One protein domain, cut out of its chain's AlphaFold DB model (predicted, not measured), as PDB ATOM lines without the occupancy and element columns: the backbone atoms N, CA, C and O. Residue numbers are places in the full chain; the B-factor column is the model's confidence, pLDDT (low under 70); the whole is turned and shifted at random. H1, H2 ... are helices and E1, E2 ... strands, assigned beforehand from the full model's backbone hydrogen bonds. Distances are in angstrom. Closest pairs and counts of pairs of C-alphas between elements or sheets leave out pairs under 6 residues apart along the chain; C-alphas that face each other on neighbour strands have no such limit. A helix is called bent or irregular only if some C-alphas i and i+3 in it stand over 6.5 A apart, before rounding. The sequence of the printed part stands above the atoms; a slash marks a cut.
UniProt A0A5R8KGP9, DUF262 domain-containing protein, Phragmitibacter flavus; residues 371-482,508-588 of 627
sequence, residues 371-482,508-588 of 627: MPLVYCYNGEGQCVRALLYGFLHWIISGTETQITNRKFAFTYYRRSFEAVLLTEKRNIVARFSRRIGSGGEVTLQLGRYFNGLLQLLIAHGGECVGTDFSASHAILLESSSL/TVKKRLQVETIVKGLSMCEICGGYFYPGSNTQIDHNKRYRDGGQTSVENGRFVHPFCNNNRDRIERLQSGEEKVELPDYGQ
ATOM      1  N   MET A 371      86.991 164.324 162.866       93.94
ATOM      2  CA  MET A 371      86.189 165.417 163.411       93.94
ATOM      3  C   MET A 371      84.740 165.324 162.904       93.94
ATOM      4  O   MET A 371      84.530 165.459 161.694       93.94
ATOM      5  N   PRO A 372      83.718 165.171 163.770       93.31
ATOM      6  CA  PRO A 372      82.332 165.013 163.336       93.31
ATOM      7  C   PRO A 372      81.883 166.096 162.350       93.31
ATOM      8  O   PRO A 372      81.399 165.756 161.273       93.31
ATOM      9  N   LEU A 373      82.151 167.380 162.620       92.00
ATOM     10  CA  LEU A 373      81.808 168.494 161.718       92.00
ATOM     11  C   LEU A 373      82.367 168.349 160.291       92.00
ATOM     12  O   LEU A 373      81.721 168.764 159.329       92.00
ATOM     13  N   VAL A 374      83.542 167.735 160.140       94.25
ATOM     14  CA  VAL A 374      84.198 167.546 158.838       94.25
ATOM     15  C   VAL A 374      83.596 166.359 158.088       94.25
ATOM     16  O   VAL A 374      83.410 166.441 156.876       94.25
ATOM     17  N   TYR A 375      83.221 165.281 158.781       94.62
ATOM     18  CA  TYR A 375      82.837 164.016 158.140       94.62
ATOM     19  C   TYR A 375      81.336 163.743 158.135       94.62
ATOM     20  O   TYR A 375      80.838 163.141 157.194       94.62
ATOM     21  N   CYS A 376      80.591 164.223 159.125       92.38
ATOM     22  CA  CYS A 376      79.212 163.799 159.371       92.38
ATOM     23  C   CYS A 376      78.178 164.905 159.109       92.38
ATOM     24  O   CYS A 376      76.988 164.618 159.098       92.38
ATOM     25  N   TYR A 377      78.593 166.160 158.900       91.19
ATOM     26  CA  TYR A 377      77.689 167.318 158.823       91.19
ATOM     27  C   TYR A 377      77.783 168.036 157.473       91.19
ATOM     28  O   TYR A 377      78.824 167.997 156.813       91.19
ATOM     29  N   ASN A 378      76.694 168.681 157.045       89.00
ATOM     30  CA  ASN A 378      76.695 169.586 155.892       89.00
ATOM     31  C   ASN A 378      77.158 171.001 156.284       89.00
ATOM     32  O   ASN A 378      77.362 171.306 157.459       89.00
ATOM     33  N   GLY A 379      77.283 171.889 155.294       86.00
ATOM     34  CA  GLY A 379      77.720 173.271 155.517       86.00
ATOM     35  C   GLY A 379      76.769 174.118 156.369       86.00
ATOM     36  O   GLY A 379      77.170 175.178 156.814       86.00
ATOM     37  N   GLU A 380      75.533 173.677 156.620       85.62
ATOM     38  CA  GLU A 380      74.578 174.355 157.513       85.62
ATOM     39  C   GLU A 380      74.569 173.757 158.928       85.62
ATOM     40  O   GLU A 380      73.786 174.184 159.777       85.62
ATOM     41  N   GLY A 381      75.414 172.754 159.177       85.00
ATOM     42  CA  GLY A 381      75.501 172.075 160.458       85.00
ATOM     43  C   GLY A 381      74.429 171.010 160.670       85.00
ATOM     44  O   GLY A 381      74.186 170.614 161.801       85.00
ATOM     45  N   GLN A 382      73.767 170.511 159.632       85.25
ATOM     46  CA  GLN A 382      72.868 169.363 159.768       85.25
ATOM     47  C   GLN A 382      73.651 168.058 159.624       85.25
ATOM     48  O   GLN A 382      74.481 167.936 158.722       85.25
ATOM     49  N   CYS A 383      73.365 167.075 160.480       87.00
ATOM     50  CA  CYS A 383      73.971 165.749 160.380       87.00
ATOM     51  C   CYS A 383      73.453 165.033 159.116       87.00
ATOM     52  O   CYS A 383      72.246 164.914 158.900       87.00
ATOM     53  N   VAL A 384      74.371 164.558 158.276       88.19
ATOM     54  CA  VAL A 384      74.120 163.796 157.050       88.19
ATOM     55  C   VAL A 384      74.692 162.395 157.239       88.19
ATOM     56  O   VAL A 384      75.838 162.119 156.885       88.19
ATOM     57  N   ARG A 385      73.871 161.499 157.793       88.00
ATOM     58  CA  ARG A 385      74.265 160.130 158.167       88.00
ATOM     59  C   ARG A 385      74.919 159.320 157.039       88.00
ATOM     60  O   ARG A 385      75.891 158.621 157.295       88.00
ATOM     61  N   ALA A 386      74.488 159.506 155.789       89.25
ATOM     62  CA  ALA A 386      75.123 158.910 154.608       89.25
ATOM     63  C   ALA A 386      76.642 159.138 154.534       89.25
ATOM     64  O   ALA A 386      77.369 158.228 154.141       89.25
ATOM     65  N   LEU A 387      77.129 160.332 154.901       92.94
ATOM     66  CA  LEU A 387      78.563 160.634 154.853       92.94
ATOM     67  C   LEU A 387      79.340 159.759 155.842       92.94
ATOM     68  O   LEU A 387      80.361 159.182 155.472       92.94
ATOM     69  N   LEU A 388      78.813 159.611 157.062       94.38
ATOM     70  CA  LEU A 388      79.375 158.717 158.070       94.38
ATOM     71  C   LEU A 388      79.331 157.264 157.592       94.38
ATOM     72  O   LEU A 388      80.344 156.579 157.660       94.38
ATOM     73  N   TYR A 389      78.189 156.804 157.076       94.06
ATOM     74  CA  TYR A 389      78.021 155.421 156.623       94.06
ATOM     75  C   TYR A 389      78.984 155.077 155.493       94.06
ATOM     76  O   TYR A 389      79.674 154.066 155.569       94.06
ATOM     77  N   GLY A 390      79.088 155.937 154.476       94.38
ATOM     78  CA  GLY A 390      80.014 155.738 153.367       94.38
ATOM     79  C   GLY A 390      81.476 155.731 153.816       94.38
ATOM     80  O   GLY A 390      82.247 154.893 153.352       94.38
ATOM     81  N   PHE A 391      81.855 156.623 154.738       97.06
ATOM     82  CA  PHE A 391      83.230 156.705 155.231       97.06
ATOM     83  C   PHE A 391      83.583 155.497 156.098       97.06
ATOM     84  O   PHE A 391      84.618 154.871 155.881       97.06
ATOM     85  N   LEU A 392      82.698 155.135 157.031       97.00
ATOM     86  CA  LEU A 392      82.849 153.968 157.891       97.00
ATOM     87  C   LEU A 392      82.947 152.695 157.052       97.00
ATOM     88  O   LEU A 392      83.949 151.993 157.153       97.00
ATOM     89  N   HIS A 393      81.974 152.458 156.163       95.81
ATOM     90  CA  HIS A 393      81.974 151.311 155.259       95.81
ATOM     91  C   HIS A 393      83.267 151.251 154.445       95.81
ATOM     92  O   HIS A 393      83.835 150.175 154.289       95.81
ATOM     93  N   TRP A 394      83.742 152.369 153.892       96.69
ATOM     94  CA  TRP A 394      84.979 152.397 153.112       96.69
ATOM     95  C   TRP A 394      86.211 152.050 153.947       96.69
ATOM     96  O   TRP A 394      86.985 151.178 153.549       96.69
ATOM     97  N   ILE A 395      86.378 152.679 155.113       96.81
ATOM     98  CA  ILE A 395      87.547 152.465 155.970       96.81
ATOM     99  C   ILE A 395      87.640 151.010 156.432       96.81
ATOM    100  O   ILE A 395      88.716 150.426 156.302       96.81
ATOM    101  N   ILE A 396      86.534 150.410 156.881       95.25
ATOM    102  CA  ILE A 396      86.526 149.060 157.474       95.25
ATOM    103  C   ILE A 396      86.353 147.924 156.449       95.25
ATOM    104  O   ILE A 396      86.222 146.768 156.827       95.25
ATOM    105  N   SER A 397      86.337 148.214 155.142       93.31
ATOM    106  CA  SER A 397      86.144 147.175 154.117       93.31
ATOM    107  C   SER A 397      87.416 146.383 153.807       93.31
ATOM    108  O   SER A 397      88.446 146.961 153.454       93.31
ATOM    109  N   GLY A 398      87.306 145.055 153.774       91.38
ATOM    110  CA  GLY A 398      88.375 144.154 153.331       91.38
ATOM    111  C   GLY A 398      89.045 143.414 154.485       91.38
ATOM    112  O   GLY A 398      88.484 143.313 155.569       91.38
ATOM    113  N   THR A 399      90.229 142.859 154.237       92.94
ATOM    114  CA  THR A 399      91.043 142.215 155.279       92.94
ATOM    115  C   THR A 399      91.692 143.252 156.197       92.94
ATOM    116  O   THR A 399      91.837 144.414 155.815       92.94
ATOM    117  N   GLU A 400      92.173 142.838 157.371       91.69
ATOM    118  CA  GLU A 400      92.868 143.735 158.310       91.69
ATOM    119  C   GLU A 400      94.066 144.456 157.664       91.69
ATOM    120  O   GLU A 400      94.284 145.653 157.867       91.69
ATOM    121  N   THR A 401      94.805 143.763 156.792       93.94
ATOM    122  CA  THR A 401      95.889 144.361 156.000       93.94
ATOM    123  C   THR A 401      95.371 145.437 155.046       93.94
ATOM    124  O   THR A 401      95.992 146.492 154.917       93.94
ATOM    125  N   GLN A 402      94.227 145.211 154.392       95.31
ATOM    126  CA  GLN A 402      93.619 146.197 153.497       95.31
ATOM    127  C   GLN A 402      93.095 147.414 154.271       95.31
ATOM    128  O   GLN A 402      93.351 148.547 153.866       95.31
ATOM    129  N   ILE A 403      92.425 147.203 155.407       95.31
ATOM    130  CA  ILE A 403      91.982 148.279 156.308       95.31
ATOM    131  C   ILE A 403      93.186 149.119 156.745       95.31
ATOM    132  O   ILE A 403      93.184 150.346 156.622       95.31
ATOM    133  N   THR A 404      94.255 148.455 157.181       95.56
ATOM    134  CA  THR A 404      95.495 149.096 157.622       95.56
ATOM    135  C   THR A 404      96.150 149.907 156.503       95.56
ATOM    136  O   THR A 404      96.407 151.099 156.684       95.56
ATOM    137  N   ASN A 405      96.377 149.318 155.325       96.19
ATOM    138  CA  ASN A 405      96.994 150.014 154.191       96.19
ATOM    139  C   ASN A 405      96.152 151.207 153.722       96.19
ATOM    140  O   ASN A 405      96.693 152.283 153.465       96.19
ATOM    141  N   ARG A 406      94.822 151.069 153.698       96.88
ATOM    142  CA  ARG A 406      93.918 152.182 153.393       96.88
ATOM    143  C   ARG A 406      94.057 153.318 154.400       96.88
ATOM    144  O   ARG A 406      94.124 154.473 153.992       96.88
ATOM    145  N   LYS A 407      94.142 153.014 155.699       97.88
ATOM    146  CA  LYS A 407      94.338 154.026 156.750       97.88
ATOM    147  C   LYS A 407      95.683 154.730 156.626       97.88
ATOM    148  O   LYS A 407      95.727 155.938 156.835       97.88
ATOM    149  N   PHE A 408      96.749 154.029 156.243       98.00
ATOM    150  CA  PHE A 408      98.044 154.653 155.949       98.00
ATOM    151  C   PHE A 408      97.975 155.590 154.742       98.00
ATOM    152  O   PHE A 408      98.360 156.752 154.864       98.00
ATOM    153  N   ALA A 409      97.420 155.126 153.618       96.81
ATOM    154  CA  ALA A 409      97.240 155.949 152.423       96.81
ATOM    155  C   ALA A 409      96.387 157.193 152.722       96.81
ATOM    156  O   ALA A 409      96.766 158.315 152.393       96.81
ATOM    157  N   PHE A 410      95.266 157.005 153.423       98.00
ATOM    158  CA  PHE A 410      94.404 158.094 153.870       98.00
ATOM    159  C   PHE A 410      95.141 159.065 154.798       98.00
ATOM    160  O   PHE A 410      95.061 160.266 154.587       98.00
ATOM    161  N   THR A 411      95.875 158.566 155.798       97.81
ATOM    162  CA  THR A 411      96.607 159.401 156.767       97.81
ATOM    163  C   THR A 411      97.654 160.268 156.075       97.81
ATOM    164  O   THR A 411      97.785 161.439 156.415       97.81
ATOM    165  N   TYR A 412      98.349 159.724 155.076       96.38
ATOM    166  CA  TYR A 412      99.345 160.462 154.303       96.38
ATOM    167  C   TYR A 412      98.730 161.634 153.512       96.38
ATOM    168  O   TYR A 412      99.279 162.732 153.519       96.38
ATOM    169  N   TYR A 413      97.542 161.448 152.922       97.00
ATOM    170  CA  TYR A 413      96.831 162.489 152.158       97.00
ATOM    171  C   TYR A 413      95.718 163.212 152.941       97.00
ATOM    172  O   TYR A 413      94.918 163.946 152.350       97.00
ATOM    173  N   ARG A 414      95.634 163.028 154.266       97.81
ATOM    174  CA  ARG A 414      94.466 163.435 155.067       97.81
ATOM    175  C   ARG A 414      94.190 164.932 155.000       97.81
ATOM    176  O   ARG A 414      93.033 165.318 154.860       97.81
ATOM    177  N   ARG A 415      95.233 165.767 155.054       96.88
ATOM    178  CA  ARG A 415      95.108 167.229 154.941       96.88
ATOM    179  C   ARG A 415      94.345 167.646 153.683       96.88
ATOM    180  O   ARG A 415      93.375 168.397 153.765       96.88
ATOM    181  N   SER A 416      94.779 167.147 152.529       97.62
ATOM    182  CA  SER A 416      94.174 167.471 151.236       97.62
ATOM    183  C   SER A 416      92.786 166.851 151.099       97.62
ATOM    184  O   SER A 416      91.869 167.492 150.593       97.62
ATOM    185  N   PHE A 417      92.597 165.638 151.622       98.25
ATOM    186  CA  PHE A 417      91.294 164.978 151.656       98.25
ATOM    187  C   PHE A 417      90.258 165.803 152.431       98.25
ATOM    188  O   PHE A 417      89.176 166.085 151.919       98.25
ATOM    189  N   GLU A 418      90.596 166.246 153.644       97.62
ATOM    190  CA  GLU A 418      89.712 167.067 154.477       97.62
ATOM    191  C   GLU A 418      89.479 168.460 153.889       97.62
ATOM    192  O   GLU A 418      88.361 168.971 153.976       97.62
ATOM    193  N   ALA A 419      90.484 169.054 153.234       95.94
ATOM    194  CA  ALA A 419      90.315 170.311 152.512       95.94
ATOM    195  C   ALA A 419      89.224 170.192 151.436       95.94
ATOM    196  O   ALA A 419      88.298 171.003 151.427       95.94
ATOM    197  N   VAL A 420      89.265 169.136 150.613       96.38
ATOM    198  CA  VAL A 420      88.238 168.871 149.590       96.38
ATOM    199  C   VAL A 420      86.870 168.617 150.222       96.38
ATOM    200  O   VAL A 420      85.867 169.145 149.746       96.38
ATOM    201  N   LEU A 421      86.791 167.851 151.318       94.94
ATOM    202  CA  LEU A 421      85.512 167.617 152.002       94.94
ATOM    203  C   LEU A 421      84.851 168.907 152.489       94.94
ATOM    204  O   LEU A 421      83.620 168.978 152.510       94.94
ATOM    205  N   LEU A 422      85.644 169.895 152.908       92.31
ATOM    206  CA  LEU A 422      85.153 171.174 153.409       92.31
ATOM    207  C   LEU A 422      84.765 172.127 152.279       92.31
ATOM    208  O   LEU A 422      83.694 172.733 152.348       92.31
ATOM    209  N   THR A 423      85.586 172.241 151.233       90.19
ATOM    210  CA  THR A 423      85.309 173.133 150.096       90.19
ATOM    211  C   THR A 423      84.156 172.614 149.237       90.19
ATOM    212  O   THR A 423      83.236 173.365 148.916       90.19
ATOM    213  N   GLU A 424      84.134 171.309 148.958       89.62
ATOM    214  CA  GLU A 424      83.163 170.662 148.069       89.62
ATOM    215  C   GLU A 424      81.962 170.060 148.811       89.62
ATOM    216  O   GLU A 424      81.102 169.413 148.209       89.62
ATOM    217  N   LYS A 425      81.847 170.306 150.125       88.50
ATOM    218  CA  LYS A 425      80.806 169.752 151.011       88.50
ATOM    219  C   LYS A 425      79.402 169.831 150.405       88.50
ATOM    220  O   LYS A 425      78.651 168.854 150.432       88.50
ATOM    221  N   ARG A 426      79.034 170.997 149.857       86.25
ATOM    222  CA  ARG A 426      77.713 171.235 149.252       86.25
ATOM    223  C   ARG A 426      77.502 170.373 148.011       86.25
ATOM    224  O   ARG A 426      76.431 169.787 147.877       86.25
ATOM    225  N   ASN A 427      78.507 170.281 147.143       85.62
ATOM    226  CA  ASN A 427      78.443 169.510 145.905       85.62
ATOM    227  C   ASN A 427      78.345 168.014 146.205       85.62
ATOM    228  O   ASN A 427      77.447 167.352 145.691       85.62
ATOM    229  N   ILE A 428      79.166 167.511 147.128       88.62
ATOM    230  CA  ILE A 428      79.104 166.121 147.597       88.62
ATOM    231  C   ILE A 428      77.689 165.815 148.109       88.62
ATOM    232  O   ILE A 428      77.009 164.929 147.591       88.62
ATOM    233  N   VAL A 429      77.182 166.588 149.073       85.62
ATOM    234  CA  VAL A 429      75.849 166.333 149.642       85.62
ATOM    235  C   VAL A 429      74.757 166.431 148.570       85.62
ATOM    236  O   VAL A 429      73.909 165.548 148.502       85.62
ATOM    237  N   ALA A 430      74.784 167.427 147.683       83.00
ATOM    238  CA  ALA A 430      73.770 167.583 146.635       83.00
ATOM    239  C   ALA A 430      73.721 166.406 145.638       83.00
ATOM    240  O   ALA A 430      72.661 166.104 145.083       83.00
ATOM    241  N   ARG A 431      74.854 165.733 145.406       82.25
ATOM    242  CA  ARG A 431      74.972 164.612 144.465       82.25
ATOM    243  C   ARG A 431      74.566 163.265 145.061       82.25
ATOM    244  O   ARG A 431      73.900 162.476 144.390       82.25
ATOM    245  N   PHE A 432      74.887 163.030 146.333       78.31
ATOM    246  CA  PHE A 432      74.576 161.776 147.034       78.31
ATOM    247  C   PHE A 432      73.300 161.841 147.885       78.31
ATOM    248  O   PHE A 432      72.900 160.851 148.496       78.31
ATOM    249  N   SER A 433      72.620 162.984 147.932       66.25
ATOM    250  CA  SER A 433      71.416 163.168 148.740       66.25
ATOM    251  C   SER A 433      70.214 163.475 147.841       66.25
ATOM    252  O   SER A 433      70.080 164.571 147.306       66.25
ATOM    253  N   ARG A 434      69.315 162.492 147.650       56.50
ATOM    254  CA  ARG A 434      68.004 162.708 146.989       56.50
ATOM    255  C   ARG A 434      67.086 163.606 147.839       56.50
ATOM    256  O   ARG A 434      66.272 164.344 147.292       56.50
ATOM    257  N   ARG A 435      67.244 163.529 149.166       50.19
ATOM    258  CA  ARG A 435      66.693 164.365 150.250       50.19
ATOM    259  C   ARG A 435      67.750 164.404 151.359       50.19
ATOM    260  O   ARG A 435      68.393 163.376 151.555       50.19
ATOM    261  N   ILE A 436      67.903 165.527 152.071       41.59
ATOM    262  CA  ILE A 436      68.860 165.683 153.189       41.59
ATOM    263  C   ILE A 436      68.740 164.473 154.137       41.59
ATOM    264  O   ILE A 436      67.680 164.259 154.720       41.59
ATOM    265  N   GLY A 437      69.808 163.673 154.254       51.53
ATOM    266  CA  GLY A 437      69.833 162.462 155.088       51.53
ATOM    267  C   GLY A 437      69.520 161.151 154.357       51.53
ATOM    268  O   GLY A 437      68.803 160.317 154.901       51.53
ATOM    269  N   SER A 438      70.044 160.939 153.145       59.59
ATOM    270  CA  SER A 438      70.071 159.600 152.540       59.59
ATOM    271  C   SER A 438      70.726 158.618 153.526       59.59
ATOM    272  O   SER A 438      71.752 158.930 154.121       59.59
ATOM    273  N   GLY A 439      70.059 157.494 153.803       73.56
ATOM    274  CA  GLY A 439      70.550 156.444 154.702       73.56
ATOM    275  C   GLY A 439      71.474 155.484 153.954       73.56
ATOM    276  O   GLY A 439      72.339 155.917 153.191       73.56
ATOM    277  N   GLY A 440      71.241 154.180 154.096       82.69
ATOM    278  CA  GLY A 440      72.065 153.150 153.451       82.69
ATOM    279  C   GLY A 440      72.079 153.129 151.916       82.69
ATOM    280  O   GLY A 440      72.970 152.530 151.315       82.69
ATOM    281  N   GLU A 441      71.128 153.796 151.248       84.38
ATOM    282  CA  GLU A 441      70.973 153.771 149.780       84.38
ATOM    283  C   GLU A 441      72.213 154.231 148.999       84.38
ATOM    284  O   GLU A 441      72.399 153.827 147.851       84.38
ATOM    285  N   VAL A 442      73.040 155.088 149.602       87.94
ATOM    286  CA  VAL A 442      74.223 155.689 148.962       87.94
ATOM    287  C   VAL A 442      75.538 155.308 149.627       87.94
ATOM    288  O   VAL A 442      76.580 155.836 149.243       87.94
ATOM    289  N   THR A 443      75.520 154.401 150.605       91.19
ATOM    290  CA  THR A 443      76.715 154.009 151.368       91.19
ATOM    291  C   THR A 443      77.844 153.544 150.451       91.19
ATOM    292  O   THR A 443      78.965 154.039 150.550       91.19
ATOM    293  N   LEU A 444      77.547 152.652 149.498       89.75
ATOM    294  CA  LEU A 444      78.551 152.134 148.561       89.75
ATOM    295  C   LEU A 444      79.067 153.225 147.611       89.75
ATOM    296  O   LEU A 444      80.254 153.275 147.303       89.75
ATOM    297  N   GLN A 445      78.183 154.093 147.127       90.31
ATOM    298  CA  GLN A 445      78.514 155.176 146.203       90.31
ATOM    299  C   GLN A 445      79.416 156.212 146.874       90.31
ATOM    300  O   GLN A 445      80.421 156.612 146.291       90.31
ATOM    301  N   LEU A 446      79.108 156.583 148.118       91.94
ATOM    302  CA  LEU A 446      79.960 157.458 148.918       91.94
ATOM    303  C   LEU A 446      81.292 156.797 149.258       91.94
ATOM    304  O   LEU A 446      82.323 157.449 149.146       91.94
ATOM    305  N   GLY A 447      81.306 155.504 149.588       93.69
ATOM    306  CA  GLY A 447      82.563 154.784 149.769       93.69
ATOM    307  C   GLY A 447      83.425 154.773 148.500       93.69
ATOM    308  O   GLY A 447      84.634 154.984 148.568       93.69
ATOM    309  N   ARG A 448      82.808 154.611 147.318       92.75
ATOM    310  CA  ARG A 448      83.503 154.679 146.019       92.75
ATOM    311  C   ARG A 448      84.029 156.079 145.746       92.75
ATOM    312  O   ARG A 448      85.147 156.213 145.263       92.75
ATOM    313  N   TYR A 449      83.253 157.101 146.093       94.81
ATOM    314  CA  TYR A 449      83.689 158.489 146.025       94.81
ATOM    315  C   TYR A 449      84.898 158.746 146.933       94.81
ATOM    316  O   TYR A 449      85.884 159.301 146.465       94.81
ATOM    317  N   PHE A 450      84.876 158.304 148.196       96.69
ATOM    318  CA  PHE A 450      86.011 158.476 149.106       96.69
ATOM    319  C   PHE A 450      87.259 157.733 148.616       96.69
ATOM    320  O   PHE A 450      88.350 158.302 148.624       96.69
ATOM    321  N   ASN A 451      87.099 156.512 148.100       96.69
ATOM    322  CA  ASN A 451      88.202 155.779 147.489       96.69
ATOM    323  C   ASN A 451      88.773 156.506 146.265       96.69
ATOM    324  O   ASN A 451      89.981 156.699 146.170       96.69
ATOM    325  N   GLY A 452      87.903 156.934 145.348       95.88
ATOM    326  CA  GLY A 452      88.294 157.655 144.140       95.88
ATOM    327  C   GLY A 452      88.920 159.015 144.444       95.88
ATOM    328  O   GLY A 452      89.866 159.407 143.775       95.88
ATOM    329  N   LEU A 453      88.465 159.708 145.493       97.00
ATOM    330  CA  LEU A 453      89.058 160.967 145.938       97.00
ATOM    331  C   LEU A 453      90.486 160.737 146.429       97.00
ATOM    332  O   LEU A 453      91.382 161.503 146.090       97.00
ATOM    333  N   LEU A 454      90.720 159.664 147.187       97.44
ATOM    334  CA  LEU A 454      92.066 159.318 147.621       97.44
ATOM    335  C   LEU A 454      92.963 158.918 146.437       97.44
ATOM    336  O   LEU A 454      94.112 159.348 146.391       97.44
ATOM    337  N   GLN A 455      92.442 158.179 145.451       96.19
ATOM    338  CA  GLN A 455      93.159 157.884 144.198       96.19
ATOM    339  C   GLN A 455      93.523 159.160 143.429       96.19
ATOM    340  O   GLN A 455      94.646 159.282 142.946       96.19
ATOM    341  N   LEU A 456      92.599 160.122 143.362       96.06
ATOM    342  CA  LEU A 456      92.828 161.427 142.750       96.06
ATOM    343  C   LEU A 456      93.987 162.149 143.438       96.06
ATOM    344  O   LEU A 456      94.937 162.574 142.792       96.06
ATOM    345  N   LEU A 457      93.942 162.234 144.767       96.62
ATOM    346  CA  LEU A 457      94.984 162.889 145.551       96.62
ATOM    347  C   LEU A 457      96.340 162.203 145.380       96.62
ATOM    348  O   LEU A 457      97.342 162.897 145.256       96.62
ATOM    349  N   ILE A 458      96.377 160.870 145.304       94.69
ATOM    350  CA  ILE A 458      97.602 160.124 144.988       94.69
ATOM    351  C   ILE A 458      98.146 160.529 143.610       94.69
ATOM    352  O   ILE A 458      99.334 160.818 143.485       94.69
ATOM    353  N   ALA A 459      97.288 160.581 142.588       94.06
ATOM    354  CA  ALA A 459      97.688 160.913 141.220       94.06
ATOM    355  C   ALA A 459      98.206 162.357 141.077       94.06
ATOM    356  O   ALA A 459      99.123 162.596 140.298       94.06
ATOM    357  N   HIS A 460      97.662 163.293 141.858       94.25
ATOM    358  CA  HIS A 460      98.084 164.698 141.883       94.25
ATOM    359  C   HIS A 460      99.113 165.011 142.986       94.25
ATOM    360  O   HIS A 460      99.323 166.173 143.320       94.25
ATOM    361  N   GLY A 461      99.738 164.003 143.611       91.12
ATOM    362  CA  GLY A 461     100.767 164.226 144.638       91.12
ATOM    363  C   GLY A 461     100.278 165.004 145.868       91.12
ATOM    364  O   GLY A 461     101.060 165.663 146.546       91.12
ATOM    365  N   GLY A 462      98.979 164.945 146.161       91.00
ATOM    366  CA  GLY A 462      98.332 165.659 147.261       91.00
ATOM    367  C   GLY A 462      97.869 167.073 146.915       91.00
ATOM    368  O   GLY A 462      97.221 167.705 147.756       91.00
ATOM    369  N   GLU A 463      98.128 167.569 145.704       93.38
ATOM    370  CA  GLU A 463      97.562 168.832 145.237       93.38
ATOM    371  C   GLU A 463      96.046 168.691 145.058       93.38
ATOM    372  O   GLU A 463      95.550 167.790 144.388       93.38
ATOM    373  N   CYS A 464      95.295 169.584 145.702       91.12
ATOM    374  CA  CYS A 464      93.827 169.599 145.686       91.12
ATOM    375  C   CYS A 464      93.249 170.955 145.257       91.12
ATOM    376  O   CYS A 464      92.056 171.215 145.407       91.12
ATOM    377  N   VAL A 465      94.111 171.835 144.742       87.44
ATOM    378  CA  VAL A 465      93.775 173.178 144.272       87.44
ATOM    379  C   VAL A 465      94.307 173.320 142.854       87.44
ATOM    380  O   VAL A 465      95.453 172.977 142.593       87.44
ATOM    381  N   GLY A 466      93.484 173.836 141.945       88.38
ATOM    382  CA  GLY A 466      93.856 174.037 140.546       88.38
ATOM    383  C   GLY A 466      92.819 173.469 139.584       88.38
ATOM    384  O   GLY A 466      91.990 172.637 139.948       88.38
ATOM    385  N   THR A 467      92.860 173.936 138.338       88.56
ATOM    386  CA  THR A 467      91.853 173.604 137.319       88.56
ATOM    387  C   THR A 467      91.847 172.125 136.944       88.56
ATOM    388  O   THR A 467      90.778 171.575 136.697       88.56
ATOM    389  N   ASP A 468      93.015 171.481 136.928       90.00
ATOM    390  CA  ASP A 468      93.163 170.067 136.565       90.00
ATOM    391  C   ASP A 468      92.542 169.132 137.619       90.00
ATOM    392  O   ASP A 468      91.689 168.295 137.306       90.00
ATOM    393  N   PHE A 469      92.861 169.366 138.899       93.19
ATOM    394  CA  PHE A 469      92.227 168.655 140.009       93.19
ATOM    395  C   PHE A 469      90.709 168.874 140.012       93.19
ATOM    396  O   PHE A 469      89.948 167.914 140.109       93.19
ATOM    397  N   SER A 470      90.248 170.124 139.865       91.56
ATOM    398  CA  SER A 470      88.814 170.440 139.833       91.56
ATOM    399  C   SER A 470      88.078 169.732 138.690       91.56
ATOM    400  O   SER A 470      86.967 169.243 138.896       91.56
ATOM    401  N   ALA A 471      88.683 169.637 137.501       90.25
ATOM    402  CA  ALA A 471      88.098 168.920 136.369       90.25
ATOM    403  C   ALA A 471      87.973 167.415 136.660       90.25
ATOM    404  O   ALA A 471      86.900 166.831 136.489       90.25
ATOM    405  N   SER A 472      89.040 166.801 137.168       92.31
ATOM    406  CA  SER A 472      89.058 165.370 137.480       92.31
ATOM    407  C   SER A 472      88.135 165.019 138.658       92.31
ATOM    408  O   SER A 472      87.446 163.996 138.645       92.31
ATOM    409  N   HIS A 473      88.028 165.909 139.647       93.44
ATOM    410  CA  HIS A 473      87.103 165.775 140.772       93.44
ATOM    411  C   HIS A 473      85.636 165.871 140.336       93.44
ATOM    412  O   HIS A 473      84.808 165.078 140.788       93.44
ATOM    413  N   ALA A 474      85.310 166.768 139.400       89.56
ATOM    414  CA  ALA A 474      83.967 166.857 138.832       89.56
ATOM    415  C   ALA A 474      83.560 165.562 138.100       89.56
ATOM    416  O   ALA A 474      82.429 165.094 138.254       89.56
ATOM    417  N   ILE A 475      84.490 164.939 137.362       90.25
ATOM    418  CA  ILE A 475      84.280 163.634 136.707       90.25
ATOM    419  C   ILE A 475      84.037 162.533 137.749       90.25
ATOM    420  O   ILE A 475      83.118 161.717 137.602       90.25
ATOM    421  N   LEU A 476      84.825 162.512 138.828       90.69
ATOM    422  CA  LEU A 476      84.636 161.573 139.933       90.69
ATOM    423  C   LEU A 476      83.248 161.726 140.568       90.69
ATOM    424  O   LEU A 476      82.552 160.728 140.766       90.69
ATOM    425  N   LEU A 477      82.822 162.957 140.867       86.62
ATOM    426  CA  LEU A 477      81.492 163.226 141.416       86.62
ATOM    427  C   LEU A 477      80.385 162.705 140.495       86.62
ATOM    428  O   LEU A 477      79.449 162.073 140.977       86.62
ATOM    429  N   GLU A 478      80.483 162.930 139.184       83.88
ATOM    430  CA  GLU A 478      79.477 162.465 138.222       83.88
ATOM    431  C   GLU A 478      79.417 160.931 138.146       83.88
ATOM    432  O   GLU A 478      78.351 160.336 138.285       83.88
ATOM    433  N   SER A 479      80.572 160.277 138.002       82.62
ATOM    434  CA  SER A 479      80.676 158.818 137.835       82.62
ATOM    435  C   SER A 479      80.277 158.006 139.073       82.62
ATOM    436  O   SER A 479      79.821 156.869 138.945       82.62
ATOM    437  N   SER A 480      80.426 158.573 140.272       80.06
ATOM    438  CA  SER A 480      80.075 157.911 141.538       80.06
ATOM    439  C   SER A 480      78.630 158.168 141.988       80.06
ATOM    440  O   SER A 480      78.111 157.440 142.837       80.06
ATOM    441  N   SER A 481      77.952 159.163 141.409       70.88
ATOM    442  CA  SER A 481      76.594 159.572 141.783       70.88
ATOM    443  C   SER A 481      75.503 158.582 141.354       70.88
ATOM    444  O   SER A 481      75.594 157.908 140.334       70.88
ATOM    445  N   LEU A 482      74.379 158.559 142.088       62.97
ATOM    446  CA  LEU A 482      73.170 157.802 141.702       62.97
ATOM    447  C   LEU A 482      72.390 158.422 140.525       62.97
ATOM    448  O   LEU A 482      71.470 157.795 139.997       62.97
ATOM    449  N   THR A 508      70.202 180.627 156.730       82.12
ATOM    450  CA  THR A 508      71.122 179.680 156.084       82.12
ATOM    451  C   THR A 508      72.550 180.214 156.011       82.12
ATOM    452  O   THR A 508      73.485 179.513 156.388       82.12
ATOM    453  N   VAL A 509      72.732 181.469 155.586       85.38
ATOM    454  CA  VAL A 509      74.065 182.092 155.511       85.38
ATOM    455  C   VAL A 509      74.683 182.212 156.904       85.38
ATOM    456  O   VAL A 509      75.856 181.900 157.072       85.38
ATOM    457  N   LYS A 510      73.890 182.587 157.918       88.00
ATOM    458  CA  LYS A 510      74.352 182.665 159.314       88.00
ATOM    459  C   LYS A 510      74.828 181.311 159.844       88.00
ATOM    460  O   LYS A 510      75.924 181.237 160.388       88.00
ATOM    461  N   LYS A 511      74.037 180.246 159.655       87.75
ATOM    462  CA  LYS A 511      74.417 178.880 160.061       87.75
ATOM    463  C   LYS A 511      75.698 178.423 159.372       87.75
ATOM    464  O   LYS A 511      76.576 177.864 160.020       87.75
ATOM    465  N   ARG A 512      75.824 178.704 158.074       87.31
ATOM    466  CA  ARG A 512      77.022 178.360 157.311       87.31
ATOM    467  C   ARG A 512      78.260 179.090 157.806       87.31
ATOM    468  O   ARG A 512      79.277 178.454 158.053       87.31
ATOM    469  N   LEU A 513      78.152 180.403 157.996       88.56
ATOM    470  CA  LEU A 513      79.242 181.206 158.537       88.56
ATOM    471  C   LEU A 513      79.681 180.675 159.908       88.56
ATOM    472  O   LEU A 513      80.870 180.552 160.160       88.56
ATOM    473  N   GLN A 514      78.726 180.291 160.758       90.56
ATOM    474  CA  GLN A 514      79.009 179.715 162.070       90.56
ATOM    475  C   GLN A 514      79.813 178.409 161.979       90.56
ATOM    476  O   GLN A 514      80.841 178.287 162.642       90.56
ATOM    477  N   VAL A 515      79.400 177.463 161.127       90.25
ATOM    478  CA  VAL A 515      80.137 176.204 160.914       90.25
ATOM    479  C   VAL A 515      81.533 176.467 160.351       90.25
ATOM    480  O   VAL A 515      82.508 175.916 160.859       90.25
ATOM    481  N   GLU A 516      81.654 177.333 159.343       90.06
ATOM    482  CA  GLU A 516      82.948 177.680 158.743       90.06
ATOM    483  C   GLU A 516      83.897 178.336 159.756       90.06
ATOM    484  O   GLU A 516      85.083 178.010 159.781       90.06
ATOM    485  N   THR A 517      83.397 179.229 160.615       92.38
ATOM    486  CA  THR A 517      84.191 179.853 161.682       92.38
ATOM    487  C   THR A 517      84.669 178.826 162.707       92.38
ATOM    488  O   THR A 517      85.841 178.857 163.077       92.38
ATOM    489  N   ILE A 518      83.804 177.901 163.134       92.88
ATOM    490  CA  ILE A 518      84.169 176.851 164.098       92.88
ATOM    491  C   ILE A 518      85.246 175.934 163.510       92.88
ATOM    492  O   ILE A 518      86.256 175.688 164.161       92.88
ATOM    493  N   VAL A 519      85.067 175.468 162.269       91.31
ATOM    494  CA  VAL A 519      86.032 174.574 161.612       91.31
ATOM    495  C   VAL A 519      87.388 175.254 161.418       91.31
ATOM    496  O   VAL A 519      88.415 174.630 161.669       91.31
ATOM    497  N   LYS A 520      87.417 176.541 161.042       90.38
ATOM    498  CA  LYS A 520      88.669 177.313 160.925       90.38
ATOM    499  C   LYS A 520      89.425 177.454 162.250       90.38
ATOM    500  O   LYS A 520      90.630 177.678 162.221       90.38
ATOM    501  N   GLY A 521      88.733 177.352 163.385       91.56
ATOM    502  CA  GLY A 521      89.335 177.399 164.718       91.56
ATOM    503  C   GLY A 521      89.889 176.059 165.217       91.56
ATOM    504  O   GLY A 521      90.461 176.018 166.303       91.56
ATOM    505  N   LEU A 522      89.711 174.963 164.471       93.06
ATOM    506  CA  LEU A 522      90.205 173.645 164.870       93.06
ATOM    507  C   LEU A 522      91.728 173.535 164.731       93.06
ATOM    508  O   LEU A 522      92.342 174.124 163.844       93.06
ATOM    509  N   SER A 523      92.330 172.719 165.596       94.69
ATOM    510  CA  SER A 523      93.751 172.374 165.512       94.69
ATOM    511  C   SER A 523      93.990 171.326 164.423       94.69
ATOM    512  O   SER A 523      93.084 170.570 164.074       94.69
ATOM    513  N   MET A 524      95.212 171.259 163.892       95.94
ATOM    514  CA  MET A 524      95.618 170.257 162.900       95.94
ATOM    515  C   MET A 524      96.749 169.399 163.448       95.94
ATOM    516  O   MET A 524      97.677 169.914 164.066       95.94
ATOM    517  N   CYS A 525      96.676 168.087 163.227       96.19
ATOM    518  CA  CYS A 525      97.712 167.154 163.656       96.19
ATOM    519  C   CYS A 525      98.982 167.394 162.840       96.19
ATOM    520  O   CYS A 525      98.942 167.357 161.615       96.19
ATOM    521  N   GLU A 526     100.122 167.577 163.500       94.62
ATOM    522  CA  GLU A 526     101.392 167.856 162.817       94.62
ATOM    523  C   GLU A 526     101.934 166.670 162.001       94.62
ATOM    524  O   GLU A 526     102.796 166.861 161.152       94.62
ATOM    525  N   ILE A 527     101.422 165.454 162.231       95.94
ATOM    526  CA  ILE A 527     101.827 164.254 161.486       95.94
ATOM    527  C   ILE A 527     101.044 164.132 160.171       95.94
ATOM    528  O   ILE A 527     101.645 163.950 159.118       95.94
ATOM    529  N   CYS A 528      99.710 164.219 160.207       96.38
ATOM    530  CA  CYS A 528      98.855 163.968 159.032       96.38
ATOM    531  C   CYS A 528      98.159 165.215 158.460       96.38
ATOM    532  O   CYS A 528      97.500 165.150 157.423       96.38
ATOM    533  N   GLY A 529      98.237 166.347 159.161       96.19
ATOM    534  CA  GLY A 529      97.553 167.595 158.822       96.19
ATOM    535  C   GLY A 529      96.029 167.565 158.966       96.19
ATOM    536  O   GLY A 529      95.378 168.514 158.541       96.19
ATOM    537  N   GLY A 530      95.451 166.502 159.535       96.00
ATOM    538  CA  GLY A 530      94.006 166.393 159.753       96.00
ATOM    539  C   GLY A 530      93.517 167.169 160.978       96.00
ATOM    540  O   GLY A 530      94.248 167.309 161.962       96.00
ATOM    541  N   TYR A 531      92.270 167.626 160.944       95.88
ATOM    542  CA  TYR A 531      91.647 168.400 162.015       95.88
ATOM    543  C   TYR A 531      91.390 167.568 163.279       95.88
ATOM    544  O   TYR A 531      91.014 166.393 163.223       95.88
ATOM    545  N   PHE A 532      91.550 168.207 164.438       93.62
ATOM    546  CA  PHE A 532      91.167 167.686 165.748       93.62
ATOM    547  C   PHE A 532      90.840 168.822 166.728       93.62
ATOM    548  O   PHE A 532      91.064 170.003 166.449       93.62
ATOM    549  N   TYR A 533      90.321 168.451 167.898       88.19
ATOM    550  CA  TYR A 533      90.185 169.346 169.041       88.19
ATOM    551  C   TYR A 533      91.022 168.826 170.225       88.19
ATOM    552  O   TYR A 533      90.843 167.664 170.603       88.19
ATOM    553  N   PRO A 534      91.932 169.632 170.812       84.12
ATOM    554  CA  PRO A 534      92.772 169.195 171.928       84.12
ATOM    555  C   PRO A 534      91.960 168.646 173.107       84.12
ATOM    556  O   PRO A 534      91.083 169.316 173.641       84.12
ATOM    557  N   GLY A 535      92.261 167.419 173.535       77.25
ATOM    558  CA  GLY A 535      91.578 166.775 174.661       77.25
ATOM    559  C   GLY A 535      90.323 165.979 174.285       77.25
ATOM    560  O   GLY A 535      89.779 165.296 175.147       77.25
ATOM    561  N   SER A 536      89.893 165.991 173.018       81.12
ATOM    562  CA  SER A 536      88.871 165.067 172.506       81.12
ATOM    563  C   SER A 536      89.531 164.010 171.622       81.12
ATOM    564  O   SER A 536      89.948 164.297 170.502       81.12
ATOM    565  N   ASN A 537      89.647 162.781 172.137       87.00
ATOM    566  CA  ASN A 537      90.149 161.616 171.394       87.00
ATOM    567  C   ASN A 537      91.521 161.840 170.714       87.00
ATOM    568  O   ASN A 537      91.763 161.384 169.595       87.00
ATOM    569  N   THR A 538      92.423 162.552 171.393       93.00
ATOM    570  CA  THR A 538      93.797 162.862 170.957       93.00
ATOM    571  C   THR A 538      94.823 162.276 171.920       93.00
ATOM    572  O   THR A 538      94.524 162.082 173.096       93.00
ATOM    573  N   GLN A 539      96.047 162.060 171.447       94.69
ATOM    574  CA  GLN A 539      97.194 161.665 172.266       94.69
ATOM    575  C   GLN A 539      98.260 162.766 172.265       94.69
ATOM    576  O   GLN A 539      98.253 163.640 171.398       94.69
ATOM    577  N   ILE A 540      99.156 162.719 173.250       94.00
ATOM    578  CA  ILE A 540     100.323 163.599 173.328       94.00
ATOM    579  C   ILE A 540     101.536 162.800 172.843       94.00
ATOM    580  O   ILE A 540     101.807 161.718 173.360       94.00
ATOM    581  N   ASP A 541     102.229 163.334 171.842       94.19
ATOM    582  CA  ASP A 541     103.482 162.812 171.286       94.19
ATOM    583  C   ASP A 541     104.609 163.814 171.545       94.19
ATOM    584  O   ASP A 541     104.364 165.006 171.762       94.19
ATOM    585  N   HIS A 542     105.850 163.338 171.496       95.31
ATOM    586  CA  HIS A 542     107.015 164.208 171.552       95.31
ATOM    587  C   HIS A 542     107.390 164.713 170.153       95.31
ATOM    588  O   HIS A 542     107.473 163.912 169.229       95.31
ATOM    589  N   ASN A 543     107.732 165.988 169.965       94.12
ATOM    590  CA  ASN A 543     108.232 166.496 168.675       94.12
ATOM    591  C   ASN A 543     109.498 165.734 168.248       94.12
ATOM    592  O   ASN A 543     109.528 165.071 167.206       94.12
ATOM    593  N   LYS A 544     110.510 165.731 169.120       93.31
ATOM    594  CA  LYS A 544     111.655 164.822 169.088       93.31
ATOM    595  C   LYS A 544     111.383 163.662 170.036       93.31
ATOM    596  O   LYS A 544     111.176 163.886 171.227       93.31
ATOM    597  N   ARG A 545     111.409 162.428 169.534       91.75
ATOM    598  CA  ARG A 545     111.071 161.242 170.334       91.75
ATOM    599  C   ARG A 545     111.968 161.125 171.557       91.75
ATOM    600  O   ARG A 545     113.171 161.375 171.479       91.75
ATOM    601  N   TYR A 546     111.398 160.644 172.659       92.25
ATOM    602  CA  TYR A 546     112.155 160.393 173.884       92.25
ATOM    603  C   TYR A 546     113.349 159.454 173.648       92.25
ATOM    604  O   TYR A 546     114.465 159.753 174.063       92.25
ATOM    605  N   ARG A 547     113.144 158.371 172.880       92.25
ATOM    606  CA  ARG A 547     114.207 157.409 172.531       92.25
ATOM    607  C   ARG A 547     115.353 158.004 171.703       92.25
ATOM    608  O   ARG A 547     116.460 157.489 171.766       92.25
ATOM    609  N   ASP A 548     115.100 159.105 170.994       92.75
ATOM    610  CA  ASP A 548     116.105 159.825 170.200       92.75
ATOM    611  C   ASP A 548     116.752 160.971 171.016       92.75
ATOM    612  O   ASP A 548     117.457 161.830 170.479       92.75
ATOM    613  N   GLY A 549     116.490 161.025 172.328       94.00
ATOM    614  CA  GLY A 549     116.993 162.047 173.247       94.00
ATOM    615  C   GLY A 549     116.145 163.321 173.292       94.00
ATOM    616  O   GLY A 549     116.688 164.406 173.502       94.00
ATOM    617  N   GLY A 550     114.843 163.237 173.014       94.25
ATOM    618  CA  GLY A 550     113.892 164.321 173.270       94.25
ATOM    619  C   GLY A 550     113.471 164.386 174.739       94.25
ATOM    620  O   GLY A 550     113.255 163.357 175.374       94.25
ATOM    621  N   GLN A 551     113.343 165.588 175.297       94.62
ATOM    622  CA  GLN A 551     112.938 165.775 176.695       94.62
ATOM    623  C   GLN A 551     111.412 165.733 176.851       94.62
ATOM    624  O   GLN A 551     110.683 166.139 175.952       94.62
ATOM    625  N   THR A 552     110.908 165.278 177.997       95.56
ATOM    626  CA  THR A 552     109.477 165.393 178.327       95.56
ATOM    627  C   THR A 552     109.208 166.793 178.873       95.56
ATOM    628  O   THR A 552     109.274 167.020 180.078       95.56
ATOM    629  N   SER A 553     108.951 167.736 177.968       95.12
ATOM    630  CA  SER A 553     108.610 169.128 178.271       95.12
ATOM    631  C   SER A 553     107.456 169.601 177.386       95.12
ATOM    632  O   SER A 553     107.124 168.949 176.394       95.12
ATOM    633  N   VAL A 554     106.838 170.731 177.737       94.62
ATOM    634  CA  VAL A 554     105.725 171.302 176.959       94.62
ATOM    635  C   VAL A 554     106.191 171.705 175.557       94.62
ATOM    636  O   VAL A 554     105.484 171.475 174.584       94.62
ATOM    637  N   GLU A 555     107.410 172.228 175.431       96.12
ATOM    638  CA  GLU A 555     108.015 172.659 174.163       96.12
ATOM    639  C   GLU A 555     108.288 171.483 173.216       96.12
ATOM    640  O   GLU A 555     108.263 171.629 171.994       96.12
ATOM    641  N   ASN A 556     108.539 170.299 173.777       96.31
ATOM    642  CA  ASN A 556     108.702 169.069 173.014       96.31
ATOM    643  C   ASN A 556     107.396 168.266 172.923       96.31
ATOM    644  O   ASN A 556     107.449 167.122 172.498       96.31
ATOM    645  N   GLY A 557     106.248 168.810 173.329       94.62
ATOM    646  CA  GLY A 557     104.954 168.132 173.275       94.62
ATOM    647  C   GLY A 557     104.096 168.605 172.105       94.62
ATOM    648  O   GLY A 557     104.079 169.788 171.773       94.62
ATOM    649  N   ARG A 558     103.331 167.688 171.512       93.56
ATOM    650  CA  ARG A 558     102.302 168.002 170.510       93.56
ATOM    651  C   ARG A 558     101.089 167.095 170.640       93.56
ATOM    652  O   ARG A 558     101.203 165.933 171.028       93.56
ATOM    653  N   PHE A 559      99.924 167.608 170.260       95.31
ATOM    654  CA  PHE A 559      98.717 166.795 170.139       95.31
ATOM    655  C   PHE A 559      98.649 166.127 168.765       95.31
ATOM    656  O   PHE A 559      98.827 166.765 167.725       95.31
ATOM    657  N   VAL A 560      98.352 164.831 168.760       96.00
ATOM    658  CA  VAL A 560      98.264 164.012 167.549       96.00
ATOM    659  C   VAL A 560      97.087 163.041 167.629       96.00
ATOM    660  O   VAL A 560      96.596 162.715 168.714       96.00
ATOM    661  N   HIS A 561      96.614 162.554 166.480       97.00
ATOM    662  CA  HIS A 561      95.607 161.489 166.470       97.00
ATOM    663  C   HIS A 561      96.205 160.167 166.980       97.00
ATOM    664  O   HIS A 561      97.387 159.908 166.727       97.00
ATOM    665  N   PRO A 562      95.406 159.287 167.613       96.81
ATOM    666  CA  PRO A 562      95.880 157.994 168.106       96.81
ATOM    667  C   PRO A 562      96.578 157.153 167.030       96.81
ATOM    668  O   PRO A 562      97.705 156.709 167.241       96.81
ATOM    669  N   PHE A 563      95.976 157.011 165.843       97.62
ATOM    670  CA  PHE A 563      96.601 156.273 164.742       97.62
ATOM    671  C   PHE A 563      97.936 156.886 164.306       97.62
ATOM    672  O   PHE A 563      98.878 156.148 164.032       97.62
ATOM    673  N   CYS A 564      98.042 158.219 164.294       97.31
ATOM    674  CA  CYS A 564      99.275 158.913 163.925       97.31
ATOM    675  C   CYS A 564     100.398 158.654 164.932       97.31
ATOM    676  O   CYS A 564     101.511 158.340 164.527       97.31
ATOM    677  N   ASN A 565     100.098 158.736 166.231       96.31
ATOM    678  CA  ASN A 565     101.077 158.489 167.287       96.31
ATOM    679  C   ASN A 565     101.608 157.049 167.243       96.31
ATOM    680  O   ASN A 565     102.810 156.809 167.177       96.31
ATOM    681  N   ASN A 566     100.691 156.078 167.203       96.44
ATOM    682  CA  ASN A 566     101.028 154.657 167.307       96.44
ATOM    683  C   ASN A 566     101.652 154.083 166.026       96.44
ATOM    684  O   ASN A 566     102.174 152.974 166.047       96.44
ATOM    685  N   ASN A 567     101.619 154.828 164.918       96.50
ATOM    686  CA  ASN A 567     102.182 154.402 163.637       96.50
ATOM    687  C   ASN A 567     103.175 155.414 163.049       96.50
ATOM    688  O   ASN A 567     103.468 155.371 161.851       96.50
ATOM    689  N   ARG A 568     103.704 156.315 163.885       94.56
ATOM    690  CA  ARG A 568     104.556 157.435 163.471       94.56
ATOM    691  C   ARG A 568     105.727 157.005 162.591       94.56
ATOM    692  O   ARG A 568     105.932 157.597 161.541       94.56
ATOM    693  N   ASP A 569     106.434 155.939 162.974       93.62
ATOM    694  CA  ASP A 569     107.572 155.394 162.216       93.62
ATOM    695  C   ASP A 569     107.226 155.091 160.760       93.62
ATOM    696  O   ASP A 569     107.947 155.472 159.844       93.62
ATOM    697  N   ARG A 570     106.109 154.396 160.544       95.38
ATOM    698  CA  ARG A 570     105.684 154.014 159.201       95.38
ATOM    699  C   ARG A 570     105.180 155.222 158.417       95.38
ATOM    700  O   ARG A 570     105.473 155.329 157.234       95.38
ATOM    701  N   ILE A 571     104.475 156.150 159.066       95.44
ATOM    702  CA  ILE A 571     104.002 157.385 158.421       95.44
ATOM    703  C   ILE A 571     105.180 158.254 157.964       95.44
ATOM    704  O   ILE A 571     105.171 158.729 156.833       95.44
ATOM    705  N   GLU A 572     106.207 158.422 158.798       93.31
ATOM    706  CA  GLU A 572     107.398 159.210 158.452       93.31
ATOM    707  C   GLU A 572     108.177 158.576 157.287       93.31
ATOM    708  O   GLU A 572     108.599 159.299 156.390       93.31
ATOM    709  N   ARG A 573     108.276 157.238 157.216       95.00
ATOM    710  CA  ARG A 573     108.868 156.545 156.051       95.00
ATOM    711  C   ARG A 573     108.056 156.697 154.766       95.00
ATOM    712  O   ARG A 573     108.628 156.773 153.682       95.00
ATOM    713  N   LEU A 574     106.725 156.744 154.866       93.06
ATOM    714  CA  LEU A 574     105.869 157.070 153.719       93.06
ATOM    715  C   LEU A 574     106.114 158.514 153.256       93.06
ATOM    716  O   LEU A 574     106.161 158.772 152.057       93.06
ATOM    717  N   GLN A 575     106.320 159.441 154.197       90.19
ATOM    718  CA  GLN A 575     106.612 160.850 153.915       90.19
ATOM    719  C   GLN A 575     108.004 161.088 153.332       90.19
ATOM    720  O   GLN A 575     108.146 161.953 152.470       90.19
ATOM    721  N   SER A 576     109.014 160.322 153.749       92.69
ATOM    722  CA  SER A 576     110.358 160.388 153.161       92.69
ATOM    723  C   SER A 576     110.479 159.634 151.832       92.69
ATOM    724  O   SER A 576     111.485 159.774 151.138       92.69
ATOM    725  N   GLY A 577     109.462 158.851 151.452       91.06
ATOM    726  CA  GLY A 577     109.472 158.011 150.252       91.06
ATOM    727  C   GLY A 577     110.262 156.705 150.400       91.06
ATOM    728  O   GLY A 577     110.424 155.984 149.415       91.06
ATOM    729  N   GLU A 578     110.733 156.382 151.610       93.38
ATOM    730  CA  GLU A 578     111.391 155.110 151.945       93.38
ATOM    731  C   GLU A 578     110.436 153.917 151.850       93.38
ATOM    732  O   GLU A 578     110.847 152.800 151.535       93.38
ATOM    733  N   GLU A 579     109.154 154.150 152.119       92.56
ATOM    734  CA  GLU A 579     108.101 153.148 152.023       92.56
ATOM    735  C   GLU A 579     107.014 153.626 151.052       92.56
ATOM    736  O   GLU A 579     106.756 154.823 150.913       92.56
ATOM    737  N   LYS A 580     106.343 152.687 150.380       90.50
ATOM    738  CA  LYS A 580     105.148 152.961 149.573       90.50
ATOM    739  C   LYS A 580     103.977 152.175 150.135       90.50
ATOM    740  O   LYS A 580     104.134 151.032 150.556       90.50
ATOM    741  N   VAL A 581     102.795 152.782 150.111       90.50
ATOM    742  CA  VAL A 581     101.546 152.109 150.459       90.50
ATOM    743  C   VAL A 581     100.642 152.071 149.239       90.50
ATOM    744  O   VAL A 581     100.348 153.099 148.633       90.50
ATOM    745  N   GLU A 582     100.207 150.871 148.878       89.69
ATOM    746  CA  GLU A 582      99.190 150.693 147.852       89.69
ATOM    747  C   GLU A 582      97.809 150.882 148.474       89.69
ATOM    748  O   GLU A 582      97.506 150.328 149.536       89.69
ATOM    749  N   LEU A 583      96.968 151.675 147.809       93.00
ATOM    750  CA  LEU A 583      95.570 151.821 148.184       93.00
ATOM    751  C   LEU A 583      94.803 150.577 147.710       93.00
ATOM    752  O   LEU A 583      94.718 150.363 146.501       93.00
ATOM    753  N   PRO A 584      94.219 149.772 148.615       92.12
ATOM    754  CA  PRO A 584      93.473 148.591 148.206       92.12
ATOM    755  C   PRO A 584      92.207 148.959 147.436       92.12
ATOM    756  O   PRO A 584      91.543 149.949 147.758       92.12
ATOM    757  N   ASP A 585      91.822 148.100 146.495       86.88
ATOM    758  CA  ASP A 585      90.565 148.240 145.767       86.88
ATOM    759  C   ASP A 585      89.349 148.277 146.706       86.88
ATOM    760  O   ASP A 585      89.286 147.610 147.745       86.88
ATOM    761  N   TYR A 586      88.342 149.048 146.301       88.50
ATOM    762  CA  TYR A 586      87.071 149.163 147.001       88.50
ATOM    763  C   TYR A 586      85.895 148.980 146.037       88.50
ATOM    764  O   TYR A 586      85.789 149.652 145.013       88.50
ATOM    765  N   GLY A 587      84.958 148.099 146.395       70.19
ATOM    766  CA  GLY A 587      83.658 148.017 145.728       70.19
ATOM    767  C   GLY A 587      83.633 147.335 144.353       70.19
ATOM    768  O   GLY A 587      82.655 147.547 143.627       70.19
ATOM    769  N   GLN A 588      84.637 146.521 143.997       54.31
ATOM    770  CA  GLN A 588      84.481 145.529 142.925       54.31
ATOM    771  C   GLN A 588      83.477 144.459 143.384       54.31
ATOM    772  O   GLN A 588      83.548 143.975 144.515       54.31
TER     773      GLN A 588
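What this domain is: This is residues 371 to 482 and 508 to 588 of the 627 residues of the protein "DUF262 domain-containing protein" of Phragmitibacter flavus (UniProt A0A5R8KGP9). This is a body of crossed helices gathered round the long helix H6: H2 and H4 cross it steeply, and H7 folds back along it. A small hairpin of two strands, E1 and E2, with its loop of residues 543 to 556 makes one far end, H8 lies at an edge of the body, and the tail, residues 577 to 588, runs back past H3. The printed part has 193 residues with ten named helices and two named strands, in the order H1 to H8, E1, E2, H9, H10; the sheet E1 - E2 is antiparallel and the class is mostly helix. The whole is compact, with a radius of gyration of the C-alphas of 17.4 A and spans of 55 by 40 by 32 A.

How they stand to each other: H1, residues 372 to 375, touches H4, residues 414 to 423, the closest C-alphas being those of Val 374 and Leu 422, 6.6 A apart. H2, residues 385 to 395, touches the hub H6, residues 440 to 459, at a steep tilt of 55 degrees; their closest C-alphas, Gly 390 and Thr 443, are 4.2 A apart. H3, residues 400 to 412, touches H10, residues 568 to 576, with residues 408 to 412 alone; the closest C-alphas, Tyr 412 and Ile 571, are 6.9 A apart. H4 touches residues 453 to 457 of H6 at a steep tilt of 59 degrees, closest at the C-alphas of Phe 417 and Leu 454, 7.0 A. H5, residues 425 to 432, only just touches H6, with 3 pairs of C-alphas within 8 A, the closest Phe 432 and Val 442 at 6.4 A. H6 and H7, residues 467 to 480, form a helical hairpin at a shallow tilt of 27 degrees, opposite ways, closest at the C-alphas of Gln 445 and Ser 480, 5.6 A. H8, residues 508 to 520, only just touches H1, with 3 pairs within 8 A, the closest C-alphas being Leu 373 and Val 519 at 7.4 A. E1, residues 539 to 542, and E2, residues 557 to 560, are an antiparallel hairpin, with N 539 and O 560 within hydrogen-bond range at 2.9 A. H9, residues 562 to 566, is close to but not clearly touching H10, the C-alphas of Cys 564 and Ile 571 being 7.4 A apart. Every O i to N i+4 pair is within hydrogen-bond range in H2, H3, H4, H5, H7, H8, H9 and H10, against 14 of 16 in H6, and H1 is too short for such a pair.

Where its parts are: H1 begins at C-alpha 372 (82.332, 165.013, 163.336). H6 is 29.4 A long and irregular, C-alphas 441 and 444 being 7.8 A apart; H7 is 20.1 A, and H3 and H8 are 18.4 A each. H10 ends at C-alpha 576 (110.358, 160.388, 153.161).

The domain as a whole: The C-alphas farthest apart, those of Arg 434 and Gly 549, are 55.6 A apart. Residues 483 to 507 are not printed, and C-alphas 482 and 508 are 26.3 A apart across this cut. The links H8 to E1 and E1 to E2 are long. The pLDDT is under 70 at residues 433 to 438, 482 and 588.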